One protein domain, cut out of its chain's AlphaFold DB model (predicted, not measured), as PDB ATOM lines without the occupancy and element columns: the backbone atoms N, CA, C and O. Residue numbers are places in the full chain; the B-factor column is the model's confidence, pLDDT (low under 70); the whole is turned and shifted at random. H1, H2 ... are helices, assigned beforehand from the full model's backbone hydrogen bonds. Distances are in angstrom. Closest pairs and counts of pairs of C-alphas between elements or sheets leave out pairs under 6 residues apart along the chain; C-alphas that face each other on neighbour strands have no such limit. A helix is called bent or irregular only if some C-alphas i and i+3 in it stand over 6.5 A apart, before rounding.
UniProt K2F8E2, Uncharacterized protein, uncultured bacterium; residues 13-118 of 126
ATOM      1  N   SER A  13     -28.837  30.666  28.947       86.94
ATOM      2  CA  SER A  13     -28.060  30.647  30.193       86.94
ATOM      3  C   SER A  13     -28.836  31.261  31.370       86.94
ATOM      4  O   SER A  13     -28.922  30.643  32.430       86.94
ATOM      5  N   HIS A  14     -29.486  32.414  31.170       89.44
ATOM      6  CA  HIS A  14     -30.315  33.043  32.207       89.44
ATOM      7  C   HIS A  14     -31.542  32.195  32.557       89.44
ATOM      8  O   HIS A  14     -31.860  32.039  33.729       89.44
ATOM      9  N   SER A  15     -32.190  31.598  31.557       91.94
ATOM     10  CA  SER A  15     -33.316  30.681  31.740       91.94
ATOM     11  C   SER A  15     -32.933  29.490  32.620       91.94
ATOM     12  O   SER A  15     -33.632  29.198  33.587       91.94
ATOM     13  N   ARG A  16     -31.778  28.867  32.353       93.31
ATOM     14  CA  ARG A  16     -31.255  27.771  33.177       93.31
ATOM     15  C   ARG A  16     -30.941  28.232  34.600       93.31
ATOM     16  O   ARG A  16     -31.314  27.554  35.548       93.31
ATOM     17  N   LYS A  17     -30.287  29.386  34.763       94.25
ATOM     18  CA  LYS A  17     -29.964  29.917  36.097       94.25
ATOM     19  C   LYS A  17     -31.226  30.247  36.899       94.25
ATOM     20  O   LYS A  17     -31.256  30.010  38.101       94.25
ATOM     21  N   TYR A  18     -32.261  30.764  36.239       93.38
ATOM     22  CA  TYR A  18     -33.566  30.995  36.850       93.38
ATOM     23  C   TYR A  18     -34.169  29.683  37.369       93.38
ATOM     24  O   TYR A  18     -34.596  29.632  38.519       93.38
ATOM     25  N   ASP A  19     -34.155  28.619  36.558       93.88
ATOM     26  CA  ASP A  19     -34.681  27.305  36.960       93.88
ATOM     27  C   ASP A  19     -33.887  26.694  38.119       93.88
ATOM     28  O   ASP A  19     -34.480  26.195  39.072       93.88
ATOM     29  N   GLU A  20     -32.554  26.786  38.081       95.50
ATOM     30  CA  GLU A  20     -31.676  26.323  39.164       95.50
ATOM     31  C   GLU A  20     -32.021  27.005  40.497       95.50
ATOM     32  O   GLU A  20     -32.177  26.337  41.519       95.50
ATOM     33  N   LEU A  21     -32.194  28.331  40.487       95.00
ATOM     34  CA  LEU A  21     -32.583  29.089  41.680       95.00
ATOM     35  C   LEU A  21     -33.999  28.745  42.142       95.00
ATOM     36  O   LEU A  21     -34.251  28.658  43.344       95.00
ATOM     37  N   TYR A  22     -34.919  28.536  41.202       92.50
ATOM     38  CA  TYR A  22     -36.302  28.191  41.505       92.50
ATOM     39  C   TYR A  22     -36.409  26.831  42.196       92.50
ATOM     40  O   TYR A  22     -37.090  26.712  43.218       92.50
ATOM     41  N   GLU A  23     -35.719  25.815  41.677       94.19
ATOM     42  CA  GLU A  23     -35.702  24.481  42.279       94.19
ATOM     43  C   GLU A  23     -34.931  24.464  43.605       94.19
ATOM     44  O   GLU A  23     -35.392  23.842  44.561       94.19
ATOM     45  N   ALA A  24     -33.829  25.216  43.729       94.69
ATOM     46  CA  ALA A  24     -33.121  25.362  45.003       94.69
ATOM     47  C   ALA A  24     -34.017  25.988  46.087       94.69
ATOM     48  O   ALA A  24     -34.127  25.452  47.190       94.69
ATOM     49  N   ALA A  25     -34.719  27.078  45.759       92.12
ATOM     50  CA  ALA A  25     -35.659  27.717  46.675       92.12
ATOM     51  C   ALA A  25     -36.820  26.781  47.034       92.12
ATOM     52  O   ALA A  25     -37.206  26.680  48.195       92.12
ATOM     53  N   LYS A  26     -37.358  26.045  46.054       89.06
ATOM     54  CA  LYS A  26     -38.408  25.044  46.283       89.06
ATOM     55  C   LYS A  26     -37.945  23.952  47.249       89.06
ATOM     56  O   LYS A  26     -38.716  23.616  48.140       89.06
ATOM     57  N   LYS A  27     -36.718  23.445  47.094       92.56
ATOM     58  CA  LYS A  27     -36.142  22.425  47.977       92.56
ATOM     59  C   LYS A  27     -36.018  22.934  49.417       92.56
ATOM     60  O   LYS A  27     -36.493  22.269  50.333       92.56
ATOM     61  N   ILE A  28     -35.479  24.141  49.607       91.56
ATOM     62  CA  ILE A  28     -35.407  24.778  50.933       91.56
ATOM     63  C   ILE A  28     -36.812  24.902  51.533       91.56
ATOM     64  O   ILE A  28     -37.049  24.471  52.654       91.56
ATOM     65  N   LEU A  29     -37.776  25.436  50.783       86.38
ATOM     66  CA  LEU A  29     -39.145  25.587  51.278       86.38
ATOM     67  C   LEU A  29     -39.799  24.247  51.644       86.38
ATOM     68  O   LEU A  29     -40.549  24.206  52.613       86.38
ATOM     69  N   SER A  30     -39.528  23.163  50.909       86.31
ATOM     70  CA  SER A  30     -40.058  21.835  51.245       86.31
ATOM     71  C   SER A  30     -39.426  21.224  52.496       86.31
ATOM     72  O   SER A  30     -40.104  20.476  53.187       86.31
ATOM     73  N   GLU A  31     -38.165  21.546  52.802       89.56
ATOM     74  CA  GLU A  31     -37.468  21.034  53.994       89.56
ATOM     75  C   GLU A  31     -38.042  21.629  55.290       89.56
ATOM     76  O   GLU A  31     -38.224  20.911  56.267       89.56
ATOM     77  N   TYR A  32     -38.355  22.929  55.296       84.50
ATOM     78  CA  TYR A  32     -38.833  23.621  56.503       84.50
ATOM     79  C   TYR A  32     -40.354  23.804  56.555       84.50
ATOM     80  O   TYR A  32     -40.886  24.131  57.613       84.50
ATOM     81  N   ALA A  33     -41.047  23.659  55.418       80.56
ATOM     82  CA  ALA A  33     -42.475  23.938  55.254       80.56
ATOM     83  C   ALA A  33     -42.931  25.251  55.942       80.56
ATOM     84  O   ALA A  33     -43.890  25.253  56.717       80.56
ATOM     85  N   PRO A  34     -42.266  26.400  55.680       74.06
ATOM     86  CA  PRO A  34     -42.471  27.612  56.473       74.06
ATOM     87  C   PRO A  34     -43.833  28.269  56.234       74.06
ATOM     88  O   PRO A  34     -44.301  29.063  57.050       74.06
ATOM     89  N   CYS A  35     -44.473  27.934  55.117       68.81
ATOM     90  CA  CYS A  35     -45.843  28.299  54.811       68.81
ATOM     91  C   CYS A  35     -46.723  27.083  55.106       68.81
ATOM     92  O   CYS A  35     -46.844  26.194  54.265       68.81
ATOM     93  N   SER A  36     -47.345  27.035  56.282       57.06
ATOM     94  CA  SER A  36     -48.402  26.064  56.562       57.06
ATOM     95  C   SER A  36     -49.655  26.479  55.792       57.06
ATOM     96  O   SER A  36     -50.523  27.151  56.333       57.06
ATOM     97  N   PHE A  37     -49.726  26.125  54.508       51.03
ATOM     98  CA  PHE A  37     -50.966  26.147  53.727       51.03
ATOM     99  C   PHE A  37     -51.819  24.927  54.098       51.03
ATOM    100  O   PHE A  37     -52.182  24.118  53.251       51.03
ATOM    101  N   THR A  38     -52.111  24.751  55.380       38.47
ATOM    102  CA  THR A  38     -53.236  23.919  55.793       38.47
ATOM    103  C   THR A  38     -54.482  24.767  55.542       38.47
ATOM    104  O   THR A  38     -54.605  25.858  56.089       38.47
ATOM    105  N   GLU A  39     -55.342  24.329  54.620       35.97
ATOM    106  CA  GLU A  39     -56.656  24.946  54.347       35.97
ATOM    107  C   GLU A  39     -56.638  26.388  53.792       35.97
ATOM    108  O   GLU A  39     -57.616  27.120  53.897       35.97
ATOM    109  N   GLY A  40     -55.545  26.815  53.150       42.12
ATOM    110  CA  GLY A  40     -55.507  28.103  52.436       42.12
ATOM    111  C   GLY A  40     -55.210  29.335  53.299       42.12
ATOM    112  O   GLY A  40     -55.203  30.447  52.774       42.12
ATOM    113  N   ILE A  41     -54.896  29.168  54.588       41.81
ATOM    114  CA  ILE A  41     -54.645  30.288  55.506       41.81
ATOM    115  C   ILE A  41     -53.141  30.441  55.774       41.81
ATOM    116  O   ILE A  41     -52.479  29.564  56.319       41.81
ATOM    117  N   CYS A  42     -52.581  31.593  55.402       50.44
ATOM    118  CA  CYS A  42     -51.211  31.962  55.751       50.44
ATOM    119  C   CYS A  42     -51.110  32.317  57.245       50.44
ATOM    120  O   CYS A  42     -51.979  33.006  57.776       50.44
ATOM    121  N   MET A  43     -50.003  31.960  57.911       49.44
ATOM    122  CA  MET A  43     -49.774  32.267  59.339       49.44
ATOM    123  C   MET A  43     -49.839  33.765  59.707       49.44
ATOM    124  O   MET A  43     -49.893  34.095  60.889       49.44
ATOM    125  N   ALA A  44     -49.814  34.682  58.736       49.62
ATOM    126  CA  ALA A  44     -49.811  36.125  58.970       49.62
ATOM    127  C   ALA A  44     -51.213  36.765  59.119       49.62
ATOM    128  O   ALA A  44     -51.287  37.986  59.213       49.62
ATOM    129  N   LYS A  45     -52.305  35.983  59.196       45.22
ATOM    130  CA  LYS A  45     -53.723  36.432  59.180       45.22
ATOM    131  C   LYS A  45     -54.168  37.100  57.868       45.22
ATOM    132  O   LYS A  45     -55.285  36.839  57.447       45.22
ATOM    133  N   SER A  46     -53.298  37.859  57.203       55.22
ATOM    134  CA  SER A  46     -53.378  38.196  55.779       55.22
ATOM    135  C   SER A  46     -52.513  37.228  54.982       55.22
ATOM    136  O   SER A  46     -51.408  36.851  55.397       55.22
ATOM    137  N   SER A  47     -53.017  36.752  53.847       62.84
ATOM    138  CA  SER A  47     -52.219  35.847  53.027       62.84
ATOM    139  C   SER A  47     -51.255  36.661  52.181       62.84
ATOM    140  O   SER A  47     -51.619  37.668  51.589       62.84
ATOM    141  N   CYS A  48     -49.999  36.231  52.054       69.88
ATOM    142  CA  CYS A  48     -49.105  36.867  51.085       69.88
ATOM    143  C   CYS A  48     -49.651  36.773  49.652       69.88
ATOM    144  O   CYS A  48     -49.208  37.507  48.777       69.88
ATOM    145  N   CYS A  49     -50.622  35.897  49.403       71.50
ATOM    146  CA  CYS A  49     -51.326  35.745  48.141       71.50
ATOM    147  C   CYS A  49     -52.608  36.593  48.036       71.50
ATOM    148  O   CYS A  49     -53.233  36.553  46.982       71.50
ATOM    149  N   GLU A  50     -52.975  37.350  49.071       70.12
ATOM    150  CA  GLU A  50     -54.159  38.211  49.099       70.12
ATOM    151  C   GLU A  50     -54.052  39.263  47.990       70.12
ATOM    152  O   GLU A  50     -52.965  39.790  47.732       70.12
ATOM    153  N   ASP A  51     -55.143  39.437  47.240       72.75
ATOM    154  CA  ASP A  51     -55.243  40.275  46.034       72.75
ATOM    155  C   ASP A  51     -54.194  39.998  44.941       72.75
ATOM    156  O   ASP A  51     -53.931  40.812  44.048       72.75
ATOM    157  N   CYS A  52     -53.565  38.821  44.959       77.00
ATOM    158  CA  CYS A  52     -52.641  38.444  43.904       77.00
ATOM    159  C   CYS A  52     -53.410  38.208  42.603       77.00
ATOM    160  O   CYS A  52     -54.114  37.211  42.480       77.00
ATOM    161  N   ARG A  53     -53.160  39.031  41.574       79.62
ATOM    162  CA  ARG A  53     -53.732  38.859  40.217       79.62
ATOM    163  C   ARG A  53     -53.527  37.470  39.593       79.62
ATOM    164  O   ARG A  53     -54.188  37.118  38.626       79.62
ATOM    165  N   HIS A  54     -52.560  36.710  40.109       79.56
ATOM    166  CA  HIS A  54     -52.205  35.372  39.636       79.56
ATOM    167  C   HIS A  54     -52.781  34.249  40.510       79.56
ATOM    168  O   HIS A  54     -52.505  33.081  40.242       79.56
ATOM    169  N   LEU A  55     -53.524  34.567  41.575       75.50
ATOM    170  CA  LEU A  55     -54.230  33.587  42.398       75.50
ATOM    171  C   LEU A  55     -55.620  33.346  41.797       75.50
ATOM    172  O   LEU A  55     -56.435  34.255  41.713       75.50
ATOM    173  N   SER A  56     -55.881  32.114  41.370       72.75
ATOM    174  CA  SER A  56     -57.206  31.659  40.958       72.75
ATOM    175  C   SER A  56     -57.907  30.978  42.126       72.75
ATOM    176  O   SER A  56     -57.310  30.115  42.768       72.75
ATOM    177  N   GLU A  57     -59.186  31.290  42.325       70.19
ATOM    178  CA  GLU A  57     -60.042  30.657  43.340       70.19
ATOM    179  C   GLU A  57     -60.079  29.124  43.201       70.19
ATOM    180  O   GLU A  57     -59.982  28.409  44.191       70.19
ATOM    181  N   ASN A  58     -60.125  28.612  41.963       66.88
ATOM    182  CA  ASN A  58     -60.306  27.179  41.694       66.88
ATOM    183  C   ASN A  58     -59.006  26.426  41.384       66.88
ATOM    184  O   ASN A  58     -58.938  25.210  41.539       66.88
ATOM    185  N   LYS A  59     -57.980  27.122  40.877       66.25
ATOM    186  CA  LYS A  59     -56.729  26.494  40.403       66.25
ATOM    187  C   LYS A  59     -55.516  26.832  41.271       66.25
ATOM    188  O   LYS A  59     -54.423  26.335  41.005       66.25
ATOM    189  N   GLY A  60     -55.688  27.677  42.286       71.19
ATOM    190  CA  GLY A  60     -54.590  28.197  43.091       71.19
ATOM    191  C   GLY A  60     -53.681  29.128  42.286       71.19
ATOM    192  O   GLY A  60     -54.131  29.877  41.419       71.19
ATOM    193  N   CYS A  61     -52.381  29.120  42.584       75.50
ATOM    194  CA  CYS A  61     -51.431  30.020  41.931       75.50
ATOM    195  C   CYS A  61     -51.204  29.635  40.458       75.50
ATOM    196  O   CYS A  61     -50.633  28.586  40.158       75.50
ATOM    197  N   LEU A  62     -51.592  30.522  39.540       77.62
ATOM    198  CA  LEU A  62     -51.445  30.350  38.092       77.62
ATOM    199  C   LEU A  62     -50.009  30.588  37.603       77.62
ATOM    200  O   LEU A  62     -49.661  30.204  36.487       77.62
ATOM    201  N   VAL A  63     -49.161  31.212  38.429       78.00
ATOM    202  CA  VAL A  63     -47.803  31.611  38.047       78.00
ATOM    203  C   VAL A  63     -46.747  31.017  38.972       78.00
ATOM    204  O   VAL A  63     -46.776  31.141  40.194       78.00
ATOM    205  N   LYS A  64     -45.718  30.432  38.356       80.81
ATOM    206  CA  LYS A  64     -44.505  29.963  39.031       80.81
ATOM    207  C   LYS A  64     -43.460  31.079  39.076       80.81
ATOM    208  O   LYS A  64     -42.556  31.136  38.242       80.81
ATOM    209  N   SER A  65     -43.601  31.978  40.045       85.75
ATOM    210  CA  SER A  65     -42.677  33.103  40.217       85.75
ATOM    211  C   SER A  65     -41.532  32.766  41.176       85.75
ATOM    212  O   SER A  65     -41.762  32.294  42.293       85.75
ATOM    213  N   LEU A  66     -40.292  33.037  40.758       87.88
ATOM    214  CA  LEU A  66     -39.103  32.888  41.601       87.88
ATOM    215  C   LEU A  66     -39.144  33.850  42.790       87.88
ATOM    216  O   LEU A  66     -38.831  33.444  43.905       87.88
ATOM    217  N   SER A  67     -39.593  35.092  42.584       86.00
ATOM    218  CA  SER A  67     -39.678  36.083  43.662       86.00
ATOM    219  C   SER A  67     -40.584  35.609  44.798       86.00
ATOM    220  O   SER A  67     -40.246  35.789  45.962       86.00
ATOM    221  N   CYS A  68     -41.692  34.936  44.470       83.19
ATOM    222  CA  CYS A  68     -42.599  34.376  45.472       83.19
ATOM    223  C   CYS A  68     -41.965  33.230  46.273       83.19
ATOM    224  O   CYS A  68     -42.312  33.046  47.433       83.19
ATOM    225  N   LYS A  69     -41.038  32.459  45.686       86.06
ATOM    226  CA  LYS A  69     -40.321  31.381  46.392       86.06
ATOM    227  C   LYS A  69     -39.163  31.871  47.250       86.06
ATOM    228  O   LYS A  69     -38.770  31.193  48.191       86.06
ATOM    229  N   LEU A  70     -38.594  33.016  46.902       88.69
ATOM    230  CA  LEU A  70     -37.486  33.616  47.639       88.69
ATOM    231  C   LEU A  70     -37.954  34.508  48.796       88.69
ATOM    232  O   LEU A  70     -37.131  34.994  49.568       88.69
ATOM    233  N   TRP A  71     -39.260  34.737  48.915       84.88
ATOM    234  CA  TRP A  71     -39.840  35.620  49.913       84.88
ATOM    235  C   TRP A  71     -40.492  34.833  51.054       84.88
ATOM    236  O   TRP A  71     -41.223  33.872  50.829       84.88
ATOM    237  N   LEU A  72     -40.265  35.293  52.285       83.12
ATOM    238  CA  LEU A  72     -40.957  34.839  53.490       83.12
ATOM    239  C   LEU A  72     -41.546  36.047  54.220       83.12
ATOM    240  O   LEU A  72     -40.914  37.106  54.278       83.12
ATOM    241  N   CYS A  73     -42.721  35.877  54.821       78.88
ATOM    242  CA  CYS A  73     -43.294  36.877  55.717       78.88
ATOM    243  C   CYS A  73     -42.522  36.926  57.044       78.88
ATOM    244  O   CYS A  73     -41.888  35.950  57.451       78.88
ATOM    245  N   ASP A  74     -42.586  38.050  57.754       82.88
ATOM    246  CA  ASP A  74     -41.825  38.228  58.996       82.88
ATOM    247  C   ASP A  74     -42.187  37.236  60.117       82.88
ATOM    248  O   ASP A  74     -41.281  36.806  60.836       82.88
ATOM    249  N   PRO A  75     -43.450  36.784  60.274       81.69
ATOM    250  CA  PRO A  75     -43.757  35.656  61.152       81.69
ATOM    251  C   PRO A  75     -43.004  34.372  60.764       81.69
ATOM    252  O   PRO A  75     -42.403  33.733  61.626       81.69
ATOM    253  N   ALA A  76     -42.970  34.023  59.473       82.62
ATOM    254  CA  ALA A  76     -42.267  32.834  58.991       82.62
ATOM    255  C   ALA A  76     -40.746  32.962  59.155       82.62
ATOM    256  O   ALA A  76     -40.103  31.998  59.557       82.62
ATOM    257  N   LYS A  77     -40.169  34.150  58.931       86.69
ATOM    258  CA  LYS A  77     -38.740  34.399  59.183       86.69
ATOM    259  C   LYS A  77     -38.371  34.218  60.652       86.69
ATOM    260  O   LYS A  77     -37.344  33.620  60.945       86.69
ATOM    261  N   ARG A  78     -39.207  34.714  61.572       86.50
ATOM    262  CA  ARG A  78     -38.984  34.561  63.019       86.50
ATOM    263  C   ARG A  78     -39.092  33.103  63.465       86.50
ATOM    264  O   ARG A  78     -38.306  32.675  64.299       86.50
ATOM    265  N   LYS A  79     -40.035  32.347  62.894       86.00
ATOM    266  CA  LYS A  79     -40.236  30.924  63.207       86.00
ATOM    267  C   LYS A  79     -39.182  30.011  62.567       86.00
ATOM    268  O   LYS A  79     -38.794  29.022  63.176       86.00
ATOM    269  N   PHE A  80     -38.711  30.345  61.365       89.31
ATOM    270  CA  PHE A  80     -37.749  29.555  60.590       89.31
ATOM    271  C   PHE A  80     -36.542  30.406  60.154       89.31
ATOM    272  O   PHE A  80     -36.356  30.661  58.957       89.31
ATOM    273  N   PRO A  81     -35.698  30.852  61.102       92.56
ATOM    274  CA  PRO A  81     -34.585  31.755  60.807       92.56
ATOM    275  C   PRO A  81     -33.539  31.131  59.874       92.56
ATOM    276  O   PRO A  81     -32.983  31.821  59.021       92.56
ATOM    277  N   GLU A  82     -33.305  29.821  59.967       93.81
ATOM    278  CA  GLU A  82     -32.371  29.116  59.079       93.81
ATOM    279  C   GLU A  82     -32.897  29.028  57.636       93.81
ATOM    280  O   GLU A  82     -32.155  29.283  56.685       93.81
ATOM    281  N   CYS A  83     -34.197  28.765  57.463       90.75
ATOM    282  CA  CYS A  83     -34.856  28.816  56.157       90.75
ATOM    283  C   CYS A  83     -34.712  30.212  55.534       90.75
ATOM    284  O   CYS A  83     -34.306  30.343  54.380       90.75
ATOM    285  N   ALA A  84     -34.977  31.261  56.322       91.81
ATOM    286  CA  ALA A  84     -34.828  32.646  55.886       91.81
ATOM    287  C   ALA A  84     -33.386  32.978  55.481       91.81
ATOM    288  O   ALA A  84     -33.180  33.603  54.442       91.81
ATOM    289  N   LYS A  85     -32.391  32.518  56.250       95.06
ATOM    290  CA  LYS A  85     -30.970  32.691  55.924       95.06
ATOM    291  C   LYS A  85     -30.617  32.037  54.584       95.06
ATOM    292  O   LYS A  85     -30.081  32.711  53.708       95.06
ATOM    293  N   ARG A  86     -30.989  30.769  54.385       95.56
ATOM    294  CA  ARG A  86     -30.716  30.029  53.137       95.56
ATOM    295  C   ARG A  86     -31.425  30.646  51.929       95.56
ATOM    296  O   ARG A  86     -30.855  30.720  50.845       95.56
ATOM    297  N   LEU A  87     -32.655  31.136  52.097       93.44
ATOM    298  CA  LEU A  87     -33.344  31.869  51.030       93.44
ATOM    299  C   LEU A  87     -32.687  33.225  50.745       93.44
ATOM    300  O   LEU A  87     -32.622  33.616  49.582       93.44
ATOM    301  N   SER A  88     -32.153  33.916  51.758       93.62
ATOM    302  CA  SER A  88     -31.429  35.180  51.571       93.62
ATOM    303  C   SER A  88     -30.192  35.010  50.686       93.62
ATOM    304  O   SER A  88     -29.950  35.836  49.809       93.62
ATOM    305  N   GLU A  89     -29.457  33.907  50.836       95.44
ATOM    306  CA  GLU A  89     -28.322  33.584  49.960       95.44
ATOM    307  C   GLU A  89     -28.769  33.457  48.492       95.44
ATOM    308  O   GLU A  89     -28.130  33.988  47.579       95.44
ATOM    309  N   LEU A  90     -29.921  32.821  48.247       95.25
ATOM    310  CA  LEU A  90     -30.501  32.727  46.907       95.25
ATOM    311  C   LEU A  90     -31.019  34.077  46.388       95.25
ATOM    312  O   LEU A  90     -30.906  34.342  45.189       95.25
ATOM    313  N   VAL A  91     -31.553  34.940  47.261       94.00
ATOM    314  CA  VAL A  91     -31.959  36.314  46.916       94.00
ATOM    315  C   VAL A  91     -30.768  37.111  46.401       94.00
ATOM    316  O   VAL A  91     -30.891  37.788  45.378       94.00
ATOM    317  N   ASP A  92     -29.610  37.010  47.050       93.31
ATOM    318  CA  ASP A  92     -28.413  37.735  46.624       93.31
ATOM    319  C   ASP A  92     -27.907  37.254  45.263       93.31
ATOM    320  O   ASP A  92     -27.502  38.066  44.423       93.31
ATOM    321  N   ILE A  93     -28.001  35.950  44.981       94.12
ATOM    322  CA  ILE A  93     -27.704  35.423  43.645       94.12
ATOM    323  C   ILE A  93     -28.734  35.944  42.636       94.12
ATOM    324  O   ILE A  93     -28.354  36.507  41.610       94.12
ATOM    325  N   ALA A  94     -30.031  35.829  42.921       92.44
ATOM    326  CA  ALA A  94     -31.095  36.303  42.035       92.44
ATOM    327  C   ALA A  94     -30.983  37.810  41.732       92.44
ATOM    328  O   ALA A  94     -31.258  38.233  40.604       92.44
ATOM    329  N   ARG A  95     -30.521  38.618  42.698       91.25
ATOM    330  CA  ARG A  95     -30.254  40.053  42.525       91.25
ATOM    331  C   ARG A  95     -29.163  40.301  41.484       91.25
ATOM    332  O   ARG A  95     -29.370  41.126  40.596       91.25
ATOM    333  N   LYS A  96     -28.053  39.553  41.524       90.62
ATOM    334  CA  LYS A  96     -26.943  39.673  40.551       90.62
ATOM    335  C   LYS A  96     -27.394  39.418  39.111       90.62
ATOM    336  O   LYS A  96     -26.924  40.080  38.193       90.62
ATOM    337  N   TYR A  97     -28.342  38.503  38.915       89.25
ATOM    338  CA  TYR A  97     -28.910  38.192  37.598       89.25
ATOM    339  C   TYR A  97     -30.136  39.046  37.233       89.25
ATOM    340  O   TYR A  97     -30.738  38.841  36.180       89.25
ATOM    341  N   ARG A  98     -30.513  40.016  38.082       89.44
ATOM    342  CA  ARG A  98     -31.699  40.877  37.922       89.44
ATOM    343  C   ARG A  98     -33.014  40.091  37.798       89.44
ATOM    344  O   ARG A  98     -33.954  40.562  37.158       89.44
ATOM    345  N   PHE A  99     -33.093  38.920  38.434       91.69
ATOM    346  CA  PHE A  99     -34.282  38.057  38.429       91.69
ATOM    347  C   PHE A  99     -35.333  38.431  39.472       91.69
ATOM    348  O   PHE A  99     -36.442  37.903  39.434       91.69
ATOM    349  N   LEU A 100     -35.002  39.323  40.406       86.44
ATOM    350  CA  LEU A 100     -35.975  39.837  41.361       86.44
ATOM    351  C   LEU A 100     -36.999  40.706  40.623       86.44
ATOM    352  O   LEU A 100     -36.630  41.531  39.786       86.44
ATOM    353  N   GLY A 101     -38.272  40.482  40.923       77.75
ATOM    354  CA  GLY A 101     -39.421  41.107  40.279       77.75
ATOM    355  C   GLY A 101     -40.659  40.988  41.161       77.75
ATOM    356  O   GLY A 101     -40.621  40.320  42.196       77.75
ATOM    357  N   PHE A 102     -41.761  41.627  40.770       80.31
ATOM    358  CA  PHE A 102     -43.004  41.590  41.541       80.31
ATOM    359  C   PHE A 102     -43.945  40.499  41.020       80.31
ATOM    360  O   PHE A 102     -44.811  40.751  40.186       80.31
ATOM    361  N   ARG A 103     -43.763  39.264  41.507       78.38
ATOM    362  CA  ARG A 103     -44.603  38.099  41.144       78.38
ATOM    363  C   ARG A 103     -44.655  37.826  39.633       78.38
ATOM    364  O   ARG A 103     -45.617  37.247  39.130       78.38
ATOM    365  N   GLU A 104     -43.619  38.252  38.918       84.81
ATOM    366  CA  GLU A 104     -43.473  38.077  37.474       84.81
ATOM    367  C   GLU A 104     -43.308  36.586  37.133       84.81
ATOM    368  O   GLU A 104     -42.723  35.802  37.894       84.81
ATOM    369  N   THR A 105     -43.822  36.193  35.972       87.38
ATOM    370  CA  THR A 105     -43.543  34.913  35.324       87.38
ATOM    371  C   THR A 105     -42.077  34.845  34.897       87.38
ATOM    372  O   THR A 105     -41.407  35.857  34.693       87.38
ATOM    373  N   LYS A 106     -41.569  33.626  34.682       89.44
ATOM    374  CA  LYS A 106     -40.227  33.426  34.119       89.44
ATOM    375  C   LYS A 106     -40.037  34.174  32.791       89.44
ATOM    376  O   LYS A 106     -38.972  34.741  32.573       89.44
ATOM    377  N   CYS A 107     -41.046  34.171  31.918       87.25
ATOM    378  CA  CYS A 107     -40.975  34.847  30.622       87.25
ATOM    379  C   CYS A 107     -40.814  36.361  30.792       87.25
ATOM    380  O   CYS A 107     -39.846  36.910  30.273       87.25
ATOM    381  N   GLU A 108     -41.669  36.996  31.601       88.31
ATOM    382  CA  GLU A 108     -41.594  38.436  31.903       88.31
ATOM    383  C   GLU A 108     -40.214  38.818  32.473       88.31
ATOM    384  O   GLU A 108     -39.581  39.773  32.015       88.31
ATOM    385  N   VAL A 109     -39.680  38.023  33.412       88.38
ATOM    386  CA  VAL A 109     -38.341  38.249  33.982       88.38
ATOM    387  C   VAL A 109     -37.254  38.169  32.907       88.38
ATOM    388  O   VAL A 109     -36.383  39.037  32.837       88.38
ATOM    389  N   LEU A 110     -37.272  37.137  32.060       89.31
ATOM    390  CA  LEU A 110     -36.247  36.947  31.029       89.31
ATOM    391  C   LEU A 110     -36.317  38.016  29.933       89.31
ATOM    392  O   LEU A 110     -35.269  38.469  29.468       89.31
ATOM    393  N   GLU A 111     -37.516  38.454  29.554       88.38
ATOM    394  CA  GLU A 111     -37.731  39.561  28.621       88.38
ATOM    395  C   GLU A 111     -37.181  40.868  29.186       88.38
ATOM    396  O   GLU A 111     -36.402  41.547  28.512       88.38
ATOM    397  N   ARG A 112     -37.486  41.176  30.453       88.00
ATOM    398  CA  ARG A 112     -36.952  42.349  31.155       88.00
ATOM    399  C   ARG A 112     -35.430  42.309  31.261       88.00
ATOM    400  O   ARG A 112     -34.770  43.316  31.013       88.00
ATOM    401  N   VAL A 113     -34.841  41.158  31.584       87.00
ATOM    402  CA  VAL A 113     -33.377  40.981  31.636       87.00
ATOM    403  C   VAL A 113     -32.737  41.106  30.248       87.00
ATOM    404  O   VAL A 113     -31.618  41.607  30.115       87.00
ATOM    405  N   ALA A 114     -33.422  40.670  29.189       83.69
ATOM    406  CA  ALA A 114     -32.965  40.864  27.816       83.69
ATOM    407  C   ALA A 114     -33.093  42.331  27.362       83.69
ATOM    408  O   ALA A 114     -32.212  42.832  26.667       83.69
ATOM    409  N   ALA A 115     -34.157  43.033  27.762       80.69
ATOM    410  CA  ALA A 115     -34.389  44.445  27.455       80.69
ATOM    411  C   ALA A 115     -33.429  45.370  28.220       80.69
ATOM    412  O   ALA A 115     -32.783  46.219  27.615       80.69
ATOM    413  N   GLY A 116     -33.224  45.136  29.518       68.31
ATOM    414  CA  GLY A 116     -32.303  45.908  30.358       68.31
ATOM    415  C   GLY A 116     -30.816  45.724  30.033       68.31
ATOM    416  O   GLY A 116     -29.983  46.372  30.659       68.31
ATOM    417  N   ARG A 117     -30.476  44.831  29.092       57.16
ATOM    418  CA  ARG A 117     -29.143  44.718  28.476       57.16
ATOM    419  C   ARG A 117     -29.011  45.495  27.168       57.16
ATOM    420  O   ARG A 117     -27.889  45.779  26.767       57.16
ATOM    421  N   ARG A 118     -30.126  45.851  26.520       49.06
ATOM    422  CA  ARG A 118     -30.128  46.724  25.336       49.06
ATOM    423  C   ARG A 118     -29.862  48.177  25.727       49.06
ATOM    424  O   ARG A 118     -29.044  48.823  25.088       49.06
TER     425      ARG A 118
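AT A GLANCE: This is residues 13 to 118 of the 126 residues of an uncharacterized protein of uncultured bacterium (UniProt K2F8E2). Two long helices, H1 and H4, lie side by side and run opposite ways, and the short helix H2 packs on both of them in the middle of the domain, so that the centres of the three make a triangle; a long, irregular loop of residues 33 to 65 makes the side of the domain away from this pair. H5 packs on residues 14 to 18 of H1, near one end of the pair, and the short H3 is near H4 at the other end. The printed part has 106 residues with five named helices, in the order H1, H2, H3, H4, H5, and no named strand; the class is all helix. It is compact, with a radius of gyration of the C-alphas of 14.2 A, and its C-alphas span 43 by 32 by 18 A.

HOW THE PARTS SIT: H1, residues 13 to 32, is the hub, the helix that touches most others, three in number. It touches H4, residues 81 to 96, with the C-alphas of Ala 25 and Leu 87 as the closest, 6.4 A apart. Their lines stand at a shallow tilt of 7 degrees, and they run opposite ways. H1 also touches H2, residues 66 to 70, the closest C-alphas being those of Tyr 22 and Leu 66, 5.5 A apart. H2 in turn touches H4 with residues 87 to 91 of H4 alone; the closest C-alphas are those of Leu 70 and Leu 87, 5.6 A apart. H1 touches H5, residues 106 to 115, with residues 14 to 18 of H1 alone, and the closest C-alphas, those of Ser 15 and Leu 110, are 7.0 A apart. This pair runs opposite ways at a steep tilt of 40 degrees. H2 and H5 are close but not clearly touching, the closest C-alphas being those of Leu 66 and Lys 106, 7.6 A apart. H3, residues 74 to 79, touches no helix; it is close to H4 but not clearly touching, with the C-alphas of Lys 77 and Ala 84 as the closest, 5.4 A apart, at a steep tilt of 48 degrees, opposite ways. H3 is apart from H1, H2 and H5, and H4 is apart from H5. Every O i to N i+4 pair is within hydrogen-bond range in H1, H2, H3, H4 and H5.

IN THESE COORDINATES: H1 begins at C-alpha 13, at (-28.060, 30.647, 30.193), and ends at C-alpha 32, at (-38.833, 23.621, 56.503), 29.3 A away. Residues 33 to 65 follow with no named element, and in them residues 55 to 56 pair with residues 60 to 61, antiparallel. H2 measures 6.3 A from first to last C-alpha and H3 8.6 A. H4 is 23.1 A long from C-alpha 81 to C-alpha 96. H5 is 14.1 A long and ends at C-alpha 115, at (-34.389, 44.445, 27.455).

THE WHOLE: The two C-alphas farthest apart are those of Glu 39 and Arg 118, 44.9 A, while the first and last printed C-alphas, Ser 13 and Arg 118, are 16.9 A apart. The printed part has no cut. The link from H1 to H2 is long, with 33 residues; those from H2 to H3 and from H3 to H4 are tight, and the one from H4 to H5, with 9 residues, is short. The mean pLDDT of the printed part is 80.6, and it is under 70 in 19 residues of this model: residues 35 to 48, 58 to 59 and 116 to 118.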